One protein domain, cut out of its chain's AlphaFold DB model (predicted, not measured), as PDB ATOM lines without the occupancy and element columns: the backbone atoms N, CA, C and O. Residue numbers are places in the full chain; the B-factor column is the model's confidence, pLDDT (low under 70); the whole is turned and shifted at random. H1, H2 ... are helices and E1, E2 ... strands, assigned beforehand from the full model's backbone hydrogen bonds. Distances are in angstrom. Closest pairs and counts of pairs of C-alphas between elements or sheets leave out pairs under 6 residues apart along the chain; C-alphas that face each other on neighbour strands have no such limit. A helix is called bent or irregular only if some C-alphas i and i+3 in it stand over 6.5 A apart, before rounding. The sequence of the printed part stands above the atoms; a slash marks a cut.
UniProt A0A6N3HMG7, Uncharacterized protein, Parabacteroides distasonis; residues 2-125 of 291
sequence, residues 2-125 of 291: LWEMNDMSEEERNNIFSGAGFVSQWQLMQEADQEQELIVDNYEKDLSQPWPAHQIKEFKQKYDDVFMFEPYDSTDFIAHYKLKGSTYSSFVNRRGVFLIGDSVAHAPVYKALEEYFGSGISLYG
ATOM      1  N   LEU A   2      25.746 -20.211  15.089       57.59
ATOM      2  CA  LEU A   2      24.388 -19.647  15.283       57.59
ATOM      3  C   LEU A   2      24.390 -18.116  15.480       57.59
ATOM      4  O   LEU A   2      23.602 -17.415  14.857       57.59
ATOM      5  N   TRP A   3      25.338 -17.635  16.290       52.69
ATOM      6  CA  TRP A   3      25.631 -16.220  16.540       52.69
ATOM      7  C   TRP A   3      26.037 -15.475  15.266       52.69
ATOM      8  O   TRP A   3      25.355 -14.558  14.833       52.69
ATOM      9  N   GLU A   4      27.096 -15.950  14.610       59.03
ATOM     10  CA  GLU A   4      27.623 -15.347  13.378       59.03
ATOM     11  C   GLU A   4      26.574 -15.312  12.261       59.03
ATOM     12  O   GLU A   4      26.529 -14.365  11.493       59.03
ATOM     13  N   MET A   5      25.697 -16.315  12.188       62.56
ATOM     14  CA  MET A   5      24.633 -16.373  11.189       62.56
ATOM     15  C   MET A   5      23.494 -15.383  11.430       62.56
ATOM     16  O   MET A   5      22.841 -14.995  10.467       62.56
ATOM     17  N   ASN A   6      23.198 -15.017  12.679       57.72
ATOM     18  CA  ASN A   6      22.159 -14.023  12.958       57.72
ATOM     19  C   ASN A   6      22.645 -12.601  12.639       57.72
ATOM     20  O   ASN A   6      21.835 -11.780  12.218       57.72
ATOM     21  N   ASP A   7      23.952 -12.353  12.752       59.06
ATOM     22  CA  ASP A   7      24.587 -11.074  12.397       59.06
ATOM     23  C   ASP A   7      24.882 -10.929  10.890       59.06
ATOM     24  O   ASP A   7      25.205  -9.839  10.417       59.06
ATOM     25  N   MET A   8      24.774 -12.019  10.124       68.38
ATOM     26  CA  MET A   8      24.991 -12.033   8.676       68.38
ATOM     27  C   MET A   8      23.804 -11.451   7.901       68.38
ATOM     28  O   MET A   8      22.629 -11.694   8.203       68.38
ATOM     29  N   SER A   9      24.121 -10.774   6.800       66.50
ATOM     30  CA  SER A   9      23.134 -10.398   5.791       66.50
ATOM     31  C   SER A   9      22.409 -11.631   5.228       66.50
ATOM     32  O   SER A   9      22.874 -12.773   5.309       66.50
ATOM     33  N   GLU A  10      21.231 -11.420   4.643       68.00
ATOM     34  CA  GLU A  10      20.485 -12.491   3.965       68.00
ATOM     35  C   GLU A  10      21.294 -13.145   2.832       68.00
ATOM     36  O   GLU A  10      21.195 -14.351   2.613       68.00
ATOM     37  N   GLU A  11      22.122 -12.363   2.137       68.44
ATOM     38  CA  GLU A  11      22.992 -12.834   1.058       68.44
ATOM     39  C   GLU A  11      24.114 -13.739   1.586       68.44
ATOM     40  O   GLU A  11      24.338 -14.828   1.059       68.44
ATOM     41  N   GLU A  12      24.773 -13.350   2.680       73.44
ATOM     42  CA  GLU A  12      25.806 -14.170   3.327       73.44
ATOM     43  C   GLU A  12      25.231 -15.487   3.857       73.44
ATOM     44  O   GLU A  12      25.800 -16.554   3.613       73.44
ATOM     45  N   ARG A  13      24.058 -15.434   4.507       71.06
ATOM     46  CA  ARG A  13      23.337 -16.636   4.952       71.06
ATOM     47  C   ARG A  13      23.020 -17.561   3.774       71.06
ATOM     48  O   ARG A  13      23.287 -18.759   3.856       71.06
ATOM     49  N   ASN A  14      22.496 -17.019   2.675       69.25
ATOM     50  CA  ASN A  14      22.204 -17.784   1.459       69.25
ATOM     51  C   ASN A  14      23.452 -18.456   0.875       69.25
ATOM     52  O   ASN A  14      23.408 -19.631   0.508       69.25
ATOM     53  N   ASN A  15      24.573 -17.740   0.812       73.75
ATOM     54  CA  ASN A  15      25.807 -18.244   0.212       73.75
ATOM     55  C   ASN A  15      26.424 -19.406   1.008       73.75
ATOM     56  O   ASN A  15      26.944 -20.350   0.413       73.75
ATOM     57  N   ILE A  16      26.313 -19.390   2.340       72.44
ATOM     58  CA  ILE A  16      26.824 -20.473   3.195       72.44
ATOM     59  C   ILE A  16      26.073 -21.789   2.947       72.44
ATOM     60  O   ILE A  16      26.697 -22.842   2.812       72.44
ATOM     61  N   PHE A  17      24.741 -21.747   2.870       68.75
ATOM     62  CA  PHE A  17      23.931 -22.967   2.764       68.75
ATOM     63  C   PHE A  17      23.788 -23.484   1.336       68.75
ATOM     64  O   PHE A  17      23.862 -24.696   1.116       68.75
ATOM     65  N   SER A  18      23.674 -22.581   0.359       67.56
ATOM     66  CA  SER A  18      23.622 -22.958  -1.056       67.56
ATOM     67  C   SER A  18      24.911 -23.654  -1.507       67.56
ATOM     68  O   SER A  18      24.843 -24.670  -2.199       67.56
ATOM     69  N   GLY A  19      26.078 -23.201  -1.028       68.25
ATOM     70  CA  GLY A  19      27.368 -23.848  -1.287       68.25
ATOM     71  C   GLY A  19      27.484 -25.273  -0.728       68.25
ATOM     72  O   GLY A  19      28.244 -26.081  -1.258       68.25
ATOM     73  N   ALA A  20      26.701 -25.609   0.301       72.62
ATOM     74  CA  ALA A  20      26.658 -26.936   0.915       72.62
ATOM     75  C   ALA A  20      25.546 -27.844   0.345       72.62
ATOM     76  O   ALA A  20      25.362 -28.961   0.831       72.62
ATOM     77  N   GLY A  21      24.774 -27.375  -0.646       81.38
ATOM     78  CA  GLY A  21      23.592 -28.086  -1.149       81.38
ATOM     79  C   GLY A  21      22.493 -28.259  -0.091       81.38
ATOM     80  O   GLY A  21      21.663 -29.162  -0.201       81.38
ATOM     81  N   PHE A  22      22.504 -27.429   0.955       85.25
ATOM     82  CA  PHE A  22      21.562 -27.496   2.061       85.25
ATOM     83  C   PHE A  22      20.460 -26.454   1.884       85.25
ATOM     84  O   PHE A  22      20.738 -25.268   1.751       85.25
ATOM     85  N   VAL A  23      19.205 -26.897   1.948       87.94
ATOM     86  CA  VAL A  23      18.037 -26.011   1.893       87.94
ATOM     87  C   VAL A  23      17.431 -25.906   3.290       87.94
ATOM     88  O   VAL A  23      16.878 -26.874   3.824       87.94
ATOM     89  N   SER A  24      17.555 -24.721   3.886       89.25
ATOM     90  CA  SER A  24      17.005 -24.414   5.208       89.25
ATOM     91  C   SER A  24      15.520 -24.048   5.136       89.25
ATOM     92  O   SER A  24      15.007 -23.660   4.084       89.25
ATOM     93  N   GLN A  25      14.809 -24.115   6.266       92.06
ATOM     94  CA  GLN A  25      13.431 -23.608   6.320       92.06
ATOM     95  C   GLN A  25      13.336 -22.108   6.040       92.06
ATOM     96  O   GLN A  25      12.320 -21.657   5.521       92.06
ATOM     97  N   TRP A  26      14.376 -21.336   6.363       88.69
ATOM     98  CA  TRP A  26      14.426 -19.919   6.024       88.69
ATOM     99  C   TRP A  26      14.440 -19.700   4.508       88.69
ATOM    100  O   TRP A  26      13.652 -18.900   4.014       88.69
ATOM    101  N   GLN A  27      15.240 -20.466   3.760       89.06
ATOM    102  CA  GLN A  27      15.240 -20.387   2.297       89.06
ATOM    103  C   GLN A  27      13.882 -20.805   1.710       89.06
ATOM    104  O   GLN A  27      13.335 -20.104   0.862       89.06
ATOM    105  N   LEU A  28      13.285 -21.885   2.228       93.62
ATOM    106  CA  LEU A  28      11.942 -22.317   1.817       93.62
ATOM    107  C   LEU A  28      10.870 -21.247   2.083       93.62
ATOM    108  O   LEU A  28       9.903 -21.167   1.332       93.62
ATOM    109  N   MET A  29      11.023 -20.428   3.129       93.12
ATOM    110  CA  MET A  29      10.093 -19.331   3.418       93.12
ATOM    111  C   MET A  29      10.204 -18.233   2.357       93.12
ATOM    112  O   MET A  29       9.181 -17.711   1.929       93.12
ATOM    113  N   GLN A  30      11.417 -17.921   1.891       90.56
ATOM    114  CA  GLN A  30      11.614 -16.955   0.804       90.56
ATOM    115  C   GLN A  30      10.984 -17.448  -0.505       90.56
ATOM    116  O   GLN A  30      10.313 -16.680  -1.193       90.56
ATOM    117  N   GLU A  31      11.148 -18.734  -0.826       94.00
ATOM    118  CA  GLU A  31      10.511 -19.364  -1.991       94.00
ATOM    119  C   GLU A  31       8.979 -19.326  -1.884       94.00
ATOM    120  O   GLU A  31       8.300 -18.927  -2.833       94.00
ATOM    121  N   ALA A  32       8.433 -19.674  -0.714       95.81
ATOM    122  CA  ALA A  32       6.998 -19.630  -0.460       95.81
ATOM    123  C   ALA A  32       6.442 -18.202  -0.566       95.81
ATOM    124  O   ALA A  32       5.410 -18.001  -1.201       95.81
ATOM    125  N   ASP A  33       7.128 -17.206  -0.004       94.19
ATOM    126  CA  ASP A  33       6.706 -15.806  -0.081       94.19
ATOM    127  C   ASP A  33       6.753 -15.276  -1.525       94.19
ATOM    128  O   ASP A  33       5.854 -14.551  -1.941       94.19
ATOM    129  N   GLN A  34       7.746 -15.659  -2.334       94.69
ATOM    130  CA  GLN A  34       7.790 -15.285  -3.753       94.69
ATOM    131  C   GLN A  34       6.653 -15.923  -4.563       94.69
ATOM    132  O   GLN A  34       6.003 -15.247  -5.360       94.69
ATOM    133  N   GLU A  35       6.400 -17.217  -4.369       97.00
ATOM    134  CA  GLU A  35       5.343 -17.942  -5.079       97.00
ATOM    135  C   GLU A  35       3.945 -17.441  -4.691       97.00
ATOM    136  O   GLU A  35       3.087 -17.264  -5.557       97.00
ATOM    137  N   GLN A  36       3.736 -17.138  -3.408       96.25
ATOM    138  CA  GLN A  36       2.505 -16.545  -2.889       96.25
ATOM    139  C   GLN A  36       2.207 -15.199  -3.563       96.25
ATOM    140  O   GLN A  36       1.104 -15.006  -4.080       96.25
ATOM    141  N   GLU A  37       3.198 -14.308  -3.636       94.25
ATOM    142  CA  GLU A  37       3.066 -12.999  -4.288       94.25
ATOM    143  C   GLU A  37       2.746 -13.132  -5.778       94.25
ATOM    144  O   GLU A  37       1.876 -12.429  -6.283       94.25
ATOM    145  N   LEU A  38       3.377 -14.078  -6.481       95.56
ATOM    146  CA  LEU A  38       3.082 -14.330  -7.892       95.56
ATOM    147  C   LEU A  38       1.633 -14.780  -8.111       95.56
ATOM    148  O   LEU A  38       1.007 -14.356  -9.084       95.56
ATOM    149  N   ILE A  39       1.086 -15.620  -7.225       95.69
ATOM    150  CA  ILE A  39      -0.325 -16.031  -7.286       95.69
ATOM    151  C   ILE A  39      -1.233 -14.810  -7.100       95.69
ATOM    152  O   ILE A  39      -2.165 -14.621  -7.886       95.69
ATOM    153  N   VAL A  40      -0.948 -13.959  -6.108       94.75
ATOM    154  CA  VAL A  40      -1.743 -12.748  -5.847       94.75
ATOM    155  C   VAL A  40      -1.655 -11.759  -7.002       94.75
ATOM    156  O   VAL A  40      -2.689 -11.345  -7.518       94.75
ATOM    157  N   ASP A  41      -0.453 -11.410  -7.452       94.00
ATOM    158  CA  ASP A  41      -0.245 -10.424  -8.511       94.00
ATOM    159  C   ASP A  41      -0.864 -10.872  -9.836       94.00
ATOM    160  O   ASP A  41      -1.408 -10.055 -10.579       94.00
ATOM    161  N   ASN A  42      -0.815 -12.168 -10.154       94.25
ATOM    162  CA  ASN A  42      -1.478 -12.689 -11.346       94.25
ATOM    163  C   ASN A  42      -3.001 -12.621 -11.233       94.25
ATOM    164  O   ASN A  42      -3.657 -12.286 -12.220       94.25
ATOM    165  N   TYR A  43      -3.554 -12.868 -10.043       93.94
ATOM    166  CA  TYR A  43      -4.987 -12.724  -9.814       93.94
ATOM    167  C   TYR A  43      -5.441 -11.256  -9.877       93.94
ATOM    168  O   TYR A  43      -6.410 -10.915 -10.553       93.94
ATOM    169  N   GLU A  44      -4.703 -10.353  -9.228       92.19
ATOM    170  CA  GLU A  44      -5.054  -8.934  -9.125       92.19
ATOM    171  C   GLU A  44      -4.892  -8.146 -10.436       92.19
ATOM    172  O   GLU A  44      -5.464  -7.058 -10.555       92.19
ATOM    173  N   LYS A  45      -4.158  -8.682 -11.424       93.25
ATOM    174  CA  LYS A  45      -4.058  -8.112 -12.782       93.25
ATOM    175  C   LYS A  45      -5.376  -8.170 -13.553       93.25
ATOM    176  O   LYS A  45      -5.650  -7.261 -14.330       93.25
ATOM    177  N   ASP A  46      -6.174  -9.214 -13.344       92.19
ATOM    178  CA  ASP A  46      -7.469  -9.392 -13.999       92.19
ATOM    179  C   ASP A  46      -8.474 -10.017 -13.028       92.19
ATOM    180  O   ASP A  46      -8.539 -11.229 -12.855       92.19
ATOM    181  N   LEU A  47      -9.298  -9.175 -12.407       91.00
ATOM    182  CA  LEU A  47     -10.310  -9.624 -11.450       91.00
ATOM    183  C   LEU A  47     -11.508 -10.328 -12.109       91.00
ATOM    184  O   LEU A  47     -12.380 -10.817 -11.392       91.00
ATOM    185  N   SER A  48     -11.582 -10.374 -13.445       92.81
ATOM    186  CA  SER A  48     -12.632 -11.113 -14.158       92.81
ATOM    187  C   SER A  48     -12.350 -12.616 -14.241       92.81
ATOM    188  O   SER A  48     -13.269 -13.401 -14.488       92.81
ATOM    189  N   GLN A  49     -11.100 -13.027 -14.005       92.69
ATOM    190  CA  GLN A  49     -10.717 -14.433 -14.023       92.69
ATOM    191  C   GLN A  49     -11.298 -15.202 -12.818       92.69
ATOM    192  O   GLN A  49     -11.588 -14.610 -11.772       92.69
ATOM    193  N   PRO A  50     -11.458 -16.535 -12.922       93.25
ATOM    194  CA  PRO A  50     -11.936 -17.349 -11.810       93.25
ATOM    195  C   PRO A  50     -11.033 -17.247 -10.576       93.25
ATOM    196  O   PRO A  50      -9.819 -17.091 -10.684       93.25
ATOM    197  N   TRP A  51     -11.629 -17.399  -9.391       93.44
ATOM    198  CA  TRP A  51     -10.894 -17.449  -8.128       93.44
ATOM    199  C   TRP A  51      -9.776 -18.514  -8.164       93.44
ATOM    200  O   TRP A  51     -10.058 -19.661  -8.534       93.44
ATOM    201  N   PRO A  52      -8.536 -18.205  -7.730       94.25
ATOM    202  CA  PRO A  52      -7.374 -19.083  -7.883       94.25
ATOM    203  C   PRO A  52      -7.334 -20.218  -6.839       94.25
ATOM    204  O   PRO A  52      -6.284 -20.547  -6.291       94.25
ATOM    205  N   ALA A  53      -8.474 -20.864  -6.553       93.88
ATOM    206  CA  ALA A  53      -8.580 -21.932  -5.551       93.88
ATOM    207  C   ALA A  53      -7.607 -23.088  -5.808       93.88
ATOM    208  O   ALA A  53      -7.042 -23.635  -4.862       93.88
ATOM    209  N   HIS A  54      -7.419 -23.470  -7.074       94.88
ATOM    210  CA  HIS A  54      -6.532 -24.577  -7.415       94.88
ATOM    211  C   HIS A  54      -5.067 -24.242  -7.118       94.88
ATOM    212  O   HIS A  54      -4.402 -25.042  -6.464       94.88
ATOM    213  N   GLN A  55      -4.610 -23.047  -7.506       96.00
ATOM    214  CA  GLN A  55      -3.244 -22.579  -7.258       96.00
ATOM    215  C   GLN A  55      -2.976 -22.430  -5.759       96.00
ATOM    216  O   GLN A  55      -1.953 -22.893  -5.268       96.00
ATOM    217  N   ILE A  56      -3.927 -21.860  -5.007       95.88
ATOM    218  CA  ILE A  56      -3.817 -21.748  -3.545       95.88
ATOM    219  C   ILE A  56      -3.720 -23.138  -2.902       95.88
ATOM    220  O   ILE A  56      -2.937 -23.341  -1.976       95.88
ATOM    221  N   LYS A  57      -4.501 -24.114  -3.381       95.62
ATOM    222  CA  LYS A  57      -4.464 -25.485  -2.861       95.62
ATOM    223  C   LYS A  57      -3.121 -26.165  -3.139       95.62
ATOM    224  O   LYS A  57      -2.568 -26.759  -2.220       95.62
ATOM    225  N   GLU A  58      -2.610 -26.074  -4.365       97.56
ATOM    226  CA  GLU A  58      -1.305 -26.637  -4.736       97.56
ATOM    227  C   GLU A  58      -0.171 -25.985  -3.945       97.56
ATOM    228  O   GLU A  58       0.679 -26.686  -3.401       97.56
ATOM    229  N   PHE A  59      -0.217 -24.661  -3.793       97.75
ATOM    230  CA  PHE A  59       0.720 -23.914  -2.966       97.75
ATOM    231  C   PHE A  59       0.712 -24.409  -1.514       97.75
ATOM    232  O   PHE A  59       1.760 -24.763  -0.977       97.75
ATOM    233  N   LYS A  60      -0.467 -24.510  -0.880       96.62
ATOM    234  CA  LYS A  60      -0.569 -25.017   0.497       96.62
ATOM    235  C   LYS A  60      -0.013 -26.442   0.594       96.62
ATOM    236  O   LYS A  60       0.814 -26.693   1.458       96.62
ATOM    237  N   GLN A  61      -0.378 -27.340  -0.323       96.94
ATOM    238  CA  GLN A  61       0.126 -28.723  -0.357       96.94
ATOM    239  C   GLN A  61       1.644 -28.821  -0.567       96.94
ATOM    240  O   GLN A  61       2.280 -29.740  -0.065       96.94
ATOM    241  N   LYS A  62       2.243 -27.885  -1.306       97.19
ATOM    242  CA  LYS A  62       3.689 -27.860  -1.549       97.19
ATOM    243  C   LYS A  62       4.494 -27.539  -0.289       97.19
ATOM    244  O   LYS A  62       5.656 -27.936  -0.209       97.19
ATOM    245  N   TYR A  63       3.922 -26.813   0.667       97.00
ATOM    246  CA  TYR A  63       4.645 -26.307   1.837       97.00
ATOM    247  C   TYR A  63       4.046 -26.740   3.186       97.00
ATOM    248  O   TYR A  63       4.597 -26.380   4.226       97.00
ATOM    249  N   ASP A  64       2.946 -27.498   3.200       94.38
ATOM    250  CA  ASP A  64       2.207 -27.868   4.418       94.38
ATOM    251  C   ASP A  64       2.979 -28.766   5.386       94.38
ATOM    252  O   ASP A  64       2.620 -28.848   6.559       94.38
ATOM    253  N   ASP A  65       4.047 -29.425   4.952       92.25
ATOM    254  CA  ASP A  65       4.923 -30.216   5.806       92.25
ATOM    255  C   ASP A  65       5.876 -29.324   6.618       92.25
ATOM    256  O   ASP A  65       6.151 -29.640   7.779       92.25
ATOM    257  N   VAL A  66       6.267 -28.162   6.083       93.62
ATOM    258  CA  VAL A  66       7.193 -27.202   6.718       93.62
ATOM    259  C   VAL A  66       6.469 -26.066   7.430       93.62
ATOM    260  O   VAL A  66       6.844 -25.676   8.539       93.62
ATOM    261  N   PHE A  67       5.433 -25.531   6.793       94.50
ATOM    262  CA  PHE A  67       4.742 -24.319   7.205       94.50
ATOM    263  C   PHE A  67       3.309 -24.608   7.628       94.50
ATOM    264  O   PHE A  67       2.723 -25.642   7.316       94.50
ATOM    265  N   MET A  68       2.761 -23.684   8.401       92.88
ATOM    266  CA  MET A  68       1.348 -23.627   8.726       92.88
ATOM    267  C   MET A  68       0.702 -22.466   7.979       92.88
ATOM    268  O   MET A  68       1.360 -21.478   7.645       92.88
ATOM    269  N   PHE A  69      -0.597 -22.597   7.750       91.88
ATOM    270  CA  PHE A  69      -1.413 -21.612   7.061       91.88
ATOM    271  C   PHE A  69      -2.599 -21.254   7.930       91.88
ATOM    272  O   PHE A  69      -3.120 -22.121   8.634       91.88
ATOM    273  N   GLU A  70      -3.017 -20.000   7.828       86.38
ATOM    274  CA  GLU A  70      -4.197 -19.470   8.496       86.38
ATOM    275  C   GLU A  70      -5.430 -20.330   8.132       86.38
ATOM    276  O   GLU A  70      -5.769 -20.449   6.944       86.38
ATOM    277  N   PRO A  71      -6.057 -21.020   9.109       84.19
ATOM    278  CA  PRO A  71      -7.208 -21.879   8.838       84.19
ATOM    279  C   PRO A  71      -8.531 -21.109   8.712       84.19
ATOM    280  O   PRO A  71      -9.506 -21.680   8.220       84.19
ATOM    281  N   TYR A  72      -8.592 -19.855   9.163       80.31
ATOM    282  CA  TYR A  72      -9.845 -19.132   9.352       80.31
ATOM    283  C   TYR A  72     -10.192 -18.185   8.186       80.31
ATOM    284  O   TYR A  72     -11.367 -18.085   7.845       80.31
ATOM    285  N   ASP A  73      -9.220 -17.555   7.511       81.06
ATOM    286  CA  ASP A  73      -9.444 -16.688   6.333       81.06
ATOM    287  C   ASP A  73      -8.937 -17.364   5.048       81.06
ATOM    288  O   ASP A  73      -7.738 -17.481   4.817       81.06
ATOM    289  N   SER A  74      -9.840 -17.766   4.148       83.69
ATOM    290  CA  SER A  74      -9.465 -18.425   2.885       83.69
ATOM    291  C   SER A  74      -8.693 -17.529   1.910       83.69
ATOM    292  O   SER A  74      -8.116 -18.030   0.946       83.69
ATOM    293  N   THR A  75      -8.726 -16.212   2.116       87.94
ATOM    294  CA  THR A  75      -7.951 -15.234   1.340       87.94
ATOM    295  C   THR A  75      -6.554 -15.015   1.919       87.94
ATOM    296  O   THR A  75      -5.718 -14.391   1.261       87.94
ATOM    297  N   ASP A  76      -6.304 -15.520   3.133       88.12
ATOM    298  CA  ASP A  76      -4.997 -15.557   3.774       88.12
ATOM    299  C   ASP A  76      -4.387 -16.948   3.573       88.12
ATOM    300  O   ASP A  76      -4.837 -17.980   4.078       88.12
ATOM    301  N   PHE A  77      -3.369 -16.994   2.732       92.88
ATOM    302  CA  PHE A  77      -2.609 -18.208   2.471       92.88
ATOM    303  C   PHE A  77      -1.118 -17.948   2.628       92.88
ATOM    304  O   PHE A  77      -0.309 -18.648   2.032       92.88
ATOM    305  N   ILE A  78      -0.750 -16.956   3.440       91.56
ATOM    306  CA  ILE A  78       0.648 -16.646   3.716       91.56
ATOM    307  C   ILE A  78       1.235 -17.728   4.629       91.56
ATOM    308  O   ILE A  78       0.591 -18.222   5.555       91.56
ATOM    309  N   ALA A  79       2.461 -18.146   4.317       93.56
ATOM    310  CA  ALA A  79       3.152 -19.193   5.052       93.56
ATOM    311  C   ALA A  79       3.671 -18.686   6.406       93.56
ATOM    312  O   ALA A  79       4.232 -17.592   6.521       93.56
ATOM    313  N   HIS A  80       3.546 -19.528   7.430       91.31
ATOM    314  CA  HIS A  80       4.085 -19.291   8.766       91.31
ATOM    315  C   HIS A  80       4.924 -20.484   9.233       91.31
ATOM    316  O   HIS A  80       4.611 -21.636   8.938       91.31
ATOM    317  N   TYR A  81       6.002 -20.234   9.980       90.94
ATOM    318  CA  TYR A  81       6.845 -21.315  10.494       90.94
ATOM    319  C   TYR A  81       6.084 -22.214  11.470       90.94
ATOM    320  O   TYR A  81       5.432 -21.725  12.390       90.94
ATOM    321  N   LYS A  82       6.277 -23.533  11.349       91.62
ATOM    322  CA  LYS A  82       5.920 -24.481  12.417       91.62
ATOM    323  C   LYS A  82       6.816 -24.382  13.642       91.62
ATOM    324  O   LYS A  82       6.405 -24.800  14.718       91.62
ATOM    325  N   LEU A  83       8.018 -23.837  13.487       88.94
ATOM    326  CA  LEU A  83       8.994 -23.678  14.560       88.94
ATOM    327  C   LEU A  83       8.498 -22.684  15.620       88.94
ATOM    328  O   LEU A  83       8.013 -21.601  15.288       88.94
ATOM    329  N   LYS A  84       8.677 -23.019  16.902       82.31
ATOM    330  CA  LYS A  84       8.536 -22.051  17.993       82.31
ATOM    331  C   LYS A  84       9.793 -21.199  18.037       82.31
ATOM    332  O   LYS A  84      10.851 -21.657  18.459       82.31
ATOM    333  N   GLY A  85       9.643 -19.951  17.614       68.94
ATOM    334  CA  GLY A  85      10.760 -19.027  17.499       68.94
ATOM    335  C   GLY A  85      11.509 -19.204  16.184       68.94
ATOM    336  O   GLY A  85      11.676 -20.297  15.642       68.94
ATOM    337  N   SER A  86      11.950 -18.075  15.655       67.25
ATOM    338  CA  SER A  86      12.576 -17.956  14.346       67.25
ATOM    339  C   SER A  86      14.087 -18.220  14.366       67.25
ATOM    340  O   SER A  86      14.716 -18.297  13.312       67.25
ATOM    341  N   THR A  87      14.681 -18.431  15.545       72.69
ATOM    342  CA  THR A  87      16.117 -18.694  15.733       72.69
ATOM    343  C   THR A  87      16.603 -19.879  14.899       72.69
ATOM    344  O   THR A  87      17.614 -19.770  14.209       72.69
ATOM    345  N   TYR A  88      15.841 -20.977  14.872       82.44
ATOM    346  CA  TYR A  88      16.254 -22.234  14.240       82.44
ATOM    347  C   TYR A  88      16.136 -22.255  12.709       82.44
ATOM    348  O   TYR A  88      16.785 -23.070  12.053       82.44
ATOM    349  N   SER A  89      15.325 -21.368  12.120       85.81
ATOM    350  CA  SER A  89      14.904 -21.460  10.710       85.81
ATOM    351  C   SER A  89      16.063 -21.494   9.711       85.81
ATOM    352  O   SER A  89      15.946 -22.110   8.654       85.81
ATOM    353  N   SER A  90      17.189 -20.867  10.053       82.69
ATOM    354  CA  SER A  90      18.331 -20.701   9.156       82.69
ATOM    355  C   SER A  90      19.166 -21.971   8.968       82.69
ATOM    356  O   SER A  90      19.873 -22.060   7.975       82.69
ATOM    357  N   PHE A  91      19.090 -22.955   9.869       83.38
ATOM    358  CA  PHE A  91      19.952 -24.151   9.829       83.38
ATOM    359  C   PHE A  91      19.202 -25.471  10.036       83.38
ATOM    360  O   PHE A  91      19.811 -26.538   9.976       83.38
ATOM    361  N   VAL A  92      17.889 -25.434  10.272       89.69
ATOM    362  CA  VAL A  92      17.075 -26.653  10.279       89.69
ATOM    363  C   VAL A  92      16.611 -27.013   8.880       89.69
ATOM    364  O   VAL A  92      16.260 -26.151   8.070       89.69
ATOM    365  N   ASN A  93      16.582 -28.314   8.609       89.69
ATOM    366  CA  ASN A  93      16.084 -28.840   7.345       89.69
ATOM    367  C   ASN A  93      14.545 -28.797   7.271       89.69
ATOM    368  O   ASN A  93      13.848 -28.416   8.217       89.69
ATOM    369  N   ARG A  94      14.000 -29.296   6.157       92.56
ATOM    370  CA  ARG A  94      12.554 -29.418   5.910       92.56
ATOM    371  C   ARG A  94      11.770 -30.105   7.043       92.56
ATOM    372  O   ARG A  94      10.624 -29.762   7.290       92.56
ATOM    373  N   ARG A  95      12.402 -31.025   7.782       91.06
ATOM    374  CA  ARG A  95      11.802 -31.763   8.910       91.06
ATOM    375  C   ARG A  95      11.969 -31.071  10.271       91.06
ATOM    376  O   ARG A  95      11.551 -31.634  11.279       91.06
ATOM    377  N   GLY A  96      12.606 -29.901  10.325       91.00
ATOM    378  CA  GLY A  96      12.902 -29.198  11.578       91.00
ATOM    379  C   GLY A  96      14.029 -29.850  12.383       91.00
ATOM    380  O   GLY A  96      14.045 -29.756  13.609       91.00
ATOM    381  N   VAL A  97      14.941 -30.554  11.707       91.62
ATOM    382  CA  VAL A  97      16.035 -31.316  12.327       91.62
ATOM    383  C   VAL A  97      17.381 -30.665  12.027       91.62
ATOM    384  O   VAL A  97      17.598 -30.161  10.922       91.62
ATOM    385  N   PHE A  98      18.282 -30.730  13.005       88.94
ATOM    386  CA  PHE A  98      19.693 -30.362  12.893       88.94
ATOM    387  C   PHE A  98      20.565 -31.328  13.714       88.94
ATOM    388  O   PHE A  98      20.043 -32.128  14.493       88.94
ATOM    389  N   LEU A  99      21.885 -31.293  13.517       87.56
ATOM    390  CA  LEU A  99      22.833 -32.166  14.216       87.56
ATOM    391  C   LEU A  99      23.709 -31.368  15.186       87.56
ATOM    392  O   LEU A  99      24.135 -30.257  14.868       87.56
ATOM    393  N   ILE A 100      24.009 -31.959  16.343       85.44
ATOM    394  CA  ILE A 100      25.033 -31.485  17.284       85.44
ATOM    395  C   ILE A 100      26.005 -32.644  17.519       85.44
ATOM    396  O   ILE A 100      25.687 -33.587  18.246       85.44
ATOM    397  N   GLY A 101      27.177 -32.595  16.877       88.75
ATOM    398  CA  GLY A 101      28.071 -33.756  16.810       88.75
ATOM    399  C   GLY A 101      27.334 -34.952  16.201       88.75
ATOM    400  O   GLY A 101      26.764 -34.835  15.118       88.75
ATOM    401  N   ASP A 102      27.267 -36.058  16.940       91.12
ATOM    402  CA  ASP A 102      26.578 -37.288  16.519       91.12
ATOM    403  C   ASP A 102      25.094 -37.340  16.931       91.12
ATOM    404  O   ASP A 102      24.404 -38.331  16.693       91.12
ATOM    405  N   SER A 103      24.584 -36.290  17.584       91.62
ATOM    406  CA  SER A 103      23.213 -36.252  18.099       91.62
ATOM    407  C   SER A 103      22.253 -35.569  17.133       91.62
ATOM    408  O   SER A 103      22.513 -34.469  16.644       91.62
ATOM    409  N   VAL A 104      21.096 -36.197  16.922       92.31
ATOM    410  CA  VAL A 104      19.970 -35.615  16.183       92.31
ATOM    411  C   VAL A 104      19.143 -34.747  17.125       92.31
ATOM    412  O   VAL A 104      18.612 -35.239  18.120       92.31
ATOM    413  N   ALA A 105      19.011 -33.466  16.799       91.06
ATOM    414  CA  ALA A 105      18.215 -32.507  17.549       91.06
ATOM    415  C   ALA A 105      16.976 -32.080  16.751       91.06
ATOM    416  O   ALA A 105      17.022 -31.883  15.534       91.06
ATOM    417  N   HIS A 106      15.858 -31.917  17.458       91.00
ATOM    418  CA  HIS A 106      14.594 -31.452  16.899       91.00
ATOM    419  C   HIS A 106      14.313 -30.041  17.391       91.00
ATOM    420  O   HIS A 106      14.273 -29.801  18.599       91.00
ATOM    421  N   ALA A 107      14.100 -29.111  16.463       89.62
ATOM    422  CA  ALA A 107      13.690 -27.772  16.838       89.62
ATOM    423  C   ALA A 107      12.265 -27.794  17.428       89.62
ATOM    424  O   ALA A 107      11.410 -28.547  16.947       89.62
ATOM    425  N   PRO A 108      11.986 -26.984  18.462       88.25
ATOM    426  CA  PRO A 108      10.646 -26.868  19.024       88.25
ATOM    427  C   PRO A 108       9.631 -26.435  17.959       88.25
ATOM    428  O   PRO A 108       9.902 -25.520  17.186       88.25
ATOM    429  N   VAL A 109       8.447 -27.056  17.940       90.31
ATOM    430  CA  VAL A 109       7.351 -26.725  17.011       90.31
ATOM    431  C   VAL A 109       6.041 -26.461  17.742       90.31
ATOM    432  O   VAL A 109       5.814 -26.983  18.839       90.31
ATOM    433  N   TYR A 110       5.184 -25.641  17.139       86.06
ATOM    434  CA  TYR A 110       3.798 -25.450  17.552       86.06
ATOM    435  C   TYR A 110       3.035 -26.768  17.429       86.06
ATOM    436  O   TYR A 110       3.133 -27.455  16.412       86.06
ATOM    437  N   LYS A 111       2.302 -27.140  18.482       81.69
ATOM    438  CA  LYS A 111       1.586 -28.428  18.527       81.69
ATOM    439  C   LYS A 111       0.166 -28.339  17.972       81.69
ATOM    440  O   LYS A 111      -0.385 -29.360  17.573       81.69
ATOM    441  N   ALA A 112      -0.406 -27.141  17.964       81.31
ATOM    442  CA  ALA A 112      -1.749 -26.851  17.485       81.31
ATOM    443  C   ALA A 112      -1.740 -25.523  16.715       81.31
ATOM    444  O   ALA A 112      -0.924 -24.650  17.018       81.31
ATOM    445  N   LEU A 113      -2.633 -25.365  15.732       81.31
ATOM    446  CA  LEU A 113      -2.747 -24.118  14.963       81.31
ATOM    447  C   LEU A 113      -3.163 -22.962  15.871       81.31
ATOM    448  O   LEU A 113      -2.631 -21.866  15.751       81.31
ATOM    449  N   GLU A 114      -4.022 -23.239  16.847       78.19
ATOM    450  CA  GLU A 114      -4.534 -22.290  17.834       78.19
ATOM    451  C   GLU A 114      -3.424 -21.724  18.729       78.19
ATOM    452  O   GLU A 114      -3.560 -20.635  19.276       78.19
ATOM    453  N   GLU A 115      -2.304 -22.441  18.872       79.38
ATOM    454  CA  GLU A 115      -1.142 -21.956  19.619       79.38
ATOM    455  C   GLU A 115      -0.437 -20.797  18.890       79.38
ATOM    456  O   GLU A 115       0.225 -19.979  19.527       79.38
ATOM    457  N   TYR A 116      -0.575 -20.723  17.561       81.38
ATOM    458  CA  TYR A 116      -0.009 -19.653  16.740       81.38
ATOM    459  C   TYR A 116      -1.053 -18.644  16.261       81.38
ATOM    460  O   TYR A 116      -0.798 -17.450  16.313       81.38
ATOM    461  N   PHE A 117      -2.208 -19.109  15.787       77.31
ATOM    462  CA  PHE A 117      -3.266 -18.281  15.203       77.31
ATOM    463  C   PHE A 117      -4.331 -17.846  16.224       77.31
ATOM    464  O   PHE A 117      -5.188 -17.027  15.908       77.31
ATOM    465  N   GLY A 118      -4.281 -18.361  17.457       71.44
ATOM    466  CA  GLY A 118      -5.304 -18.113  18.471       71.44
ATOM    467  C   GLY A 118      -6.595 -18.897  18.217       71.44
ATOM    468  O   GLY A 118      -6.703 -19.698  17.291       71.44
ATOM    469  N   SER A 119      -7.600 -18.697  19.074       59.84
ATOM    470  CA  SER A 119      -8.919 -19.300  18.865       59.84
ATOM    471  C   SER A 119      -9.632 -18.601  17.704       59.84
ATOM    472  O   SER A 119      -9.888 -17.404  17.802       59.84
ATOM    473  N   GLY A 120     -10.020 -19.341  16.659       54.44
ATOM    474  CA  GLY A 120     -10.690 -18.843  15.441       54.44
ATOM    475  C   GLY A 120     -12.052 -18.147  15.589       54.44
ATOM    476  O   GLY A 120     -12.814 -18.088  14.629       54.44
ATOM    477  N   ILE A 121     -12.395 -17.638  16.776       46.16
ATOM    478  CA  ILE A 121     -13.647 -16.926  17.077       46.16
ATOM    479  C   ILE A 121     -13.537 -15.410  16.773       46.16
ATOM    480  O   ILE A 121     -14.515 -14.685  16.911       46.16
ATOM    481  N   SER A 122     -12.394 -14.914  16.288       44.66
ATOM    482  CA  SER A 122     -12.173 -13.478  16.024       44.66
ATOM    483  C   SER A 122     -11.661 -13.141  14.617       44.66
ATOM    484  O   SER A 122     -10.945 -12.158  14.471       44.66
ATOM    485  N   LEU A 123     -11.973 -13.952  13.597       46.25
ATOM    486  CA  LEU A 123     -11.421 -13.776  12.237       46.25
ATOM    487  C   LEU A 123     -12.464 -13.594  11.123       46.25
ATOM    488  O   LEU A 123     -12.148 -13.729   9.939       46.25
ATOM    489  N   TYR A 124     -13.697 -13.232  11.481       40.31
ATOM    490  CA  TYR A 124     -14.770 -12.971  10.518       40.31
ATOM    491  C   TYR A 124     -15.449 -11.619  10.788       40.31
ATOM    492  O   TYR A 124     -16.595 -11.565  11.228       40.31
ATOM    493  N   GLY A 125     -14.778 -10.513  10.447       51.81
ATOM    494  CA  GLY A 125     -15.411  -9.191  10.473       51.81
ATOM    495  C   GLY A 125     -14.519  -8.011  10.084       51.81
ATOM    496  O   GLY A 125     -13.294  -8.119  10.010       51.81
TER     497      GLY A 125
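What this domain is: This is residues 2 to 125 of the 291 residues of an uncharacterized protein of Parabacteroides distasonis (UniProt A0A6N3HMG7). A small strand hairpin, E1 and E2, lies at one end of an elongated model, and the helical hairpin of the long H3 and the shorter H4 reaches to the other end, where residues 44 to 50 stick out. The short helices H1, H2 and H5 gather about the beginning of H3, while a loop, residues 64 to 86, folds out and back between H4 and H5, and H6 lies beyond it near the end of the printed part. The printed part has 124 residues, with six named helices and two named strands in the order H1, H2, H3, H4, H5, E1, E2, H6; it is mostly helix, and the one sheet, E1 - E2, is antiparallel. It is only just loose, close to compact, with a radius of gyration of the C-alphas of 16.7 A, and spans 54 by 32 by 24 A.

How they stand to each other: E1, residues 97 to 100, and E2, residues 103 to 106, form an antiparallel hairpin at 144 degrees, with N 98 and O 105 at 3.1 A and N 100 and O 103 at 2.9 A, within hydrogen-bond range. H5, residues 87 to 90, is apart from E2. H3, residues 25 to 45, touches H5 with residues 25 to 27 alone; the closest C-alphas, of Trp 26 and Ser 89, are 5.0 A apart. H4, residues 53 to 63, forms a helical hairpin with H3, at a shallow tilt of 8 degrees, opposite ways. H3 touches H4 with residues 32 to 39 alone, the closest C-alphas being those of Ile 39 and Gln 55, 7.2 A apart. H2, residues 10 to 18, is close to H3 but not clearly touching, with the closest C-alphas, of Asn 14 and Gln 27, 7.5 A apart. H1, residues 2 to 7, is close to H2 but not clearly touching, with the closest C-alphas, of Met 5 and Arg 13, 6.4 A apart. H6, residues 114 to 117, touches no helix. Every O i to N i+4 pair is within hydrogen-bond range in H1, H2, H3 and H4; H5 and H6 are too short for such a pair.

Where its parts are: H3 is 30.2 A long, from C-alpha 25 at (13.431, -23.608, 6.320) to C-alpha 45 at (-4.058, -8.112, -12.782). H4 is 15.8 A long, H2 12.0 A, E1 10.3 A, E2 9.9 A, H1 9.0 A and H6 5.0 A. H5 is irregular, with C-alphas 87 and 90 7.2 A apart. H6 ends with C-alpha 117 at (-3.266, -18.281, 15.203).

The domain as a whole: The C-alphas farthest apart, of Ser 48 and Asp 102, are 56.2 A apart. The printed part has no cut. The link from H4 to H5, 23 residues, is long; within it residues 67 to 68 pair antiparallel with residues 80 to 81. Mean pLDDT of the printed part is 83.7; 23 residues are under 70, among them residues 2 to 11 and 119 to 125.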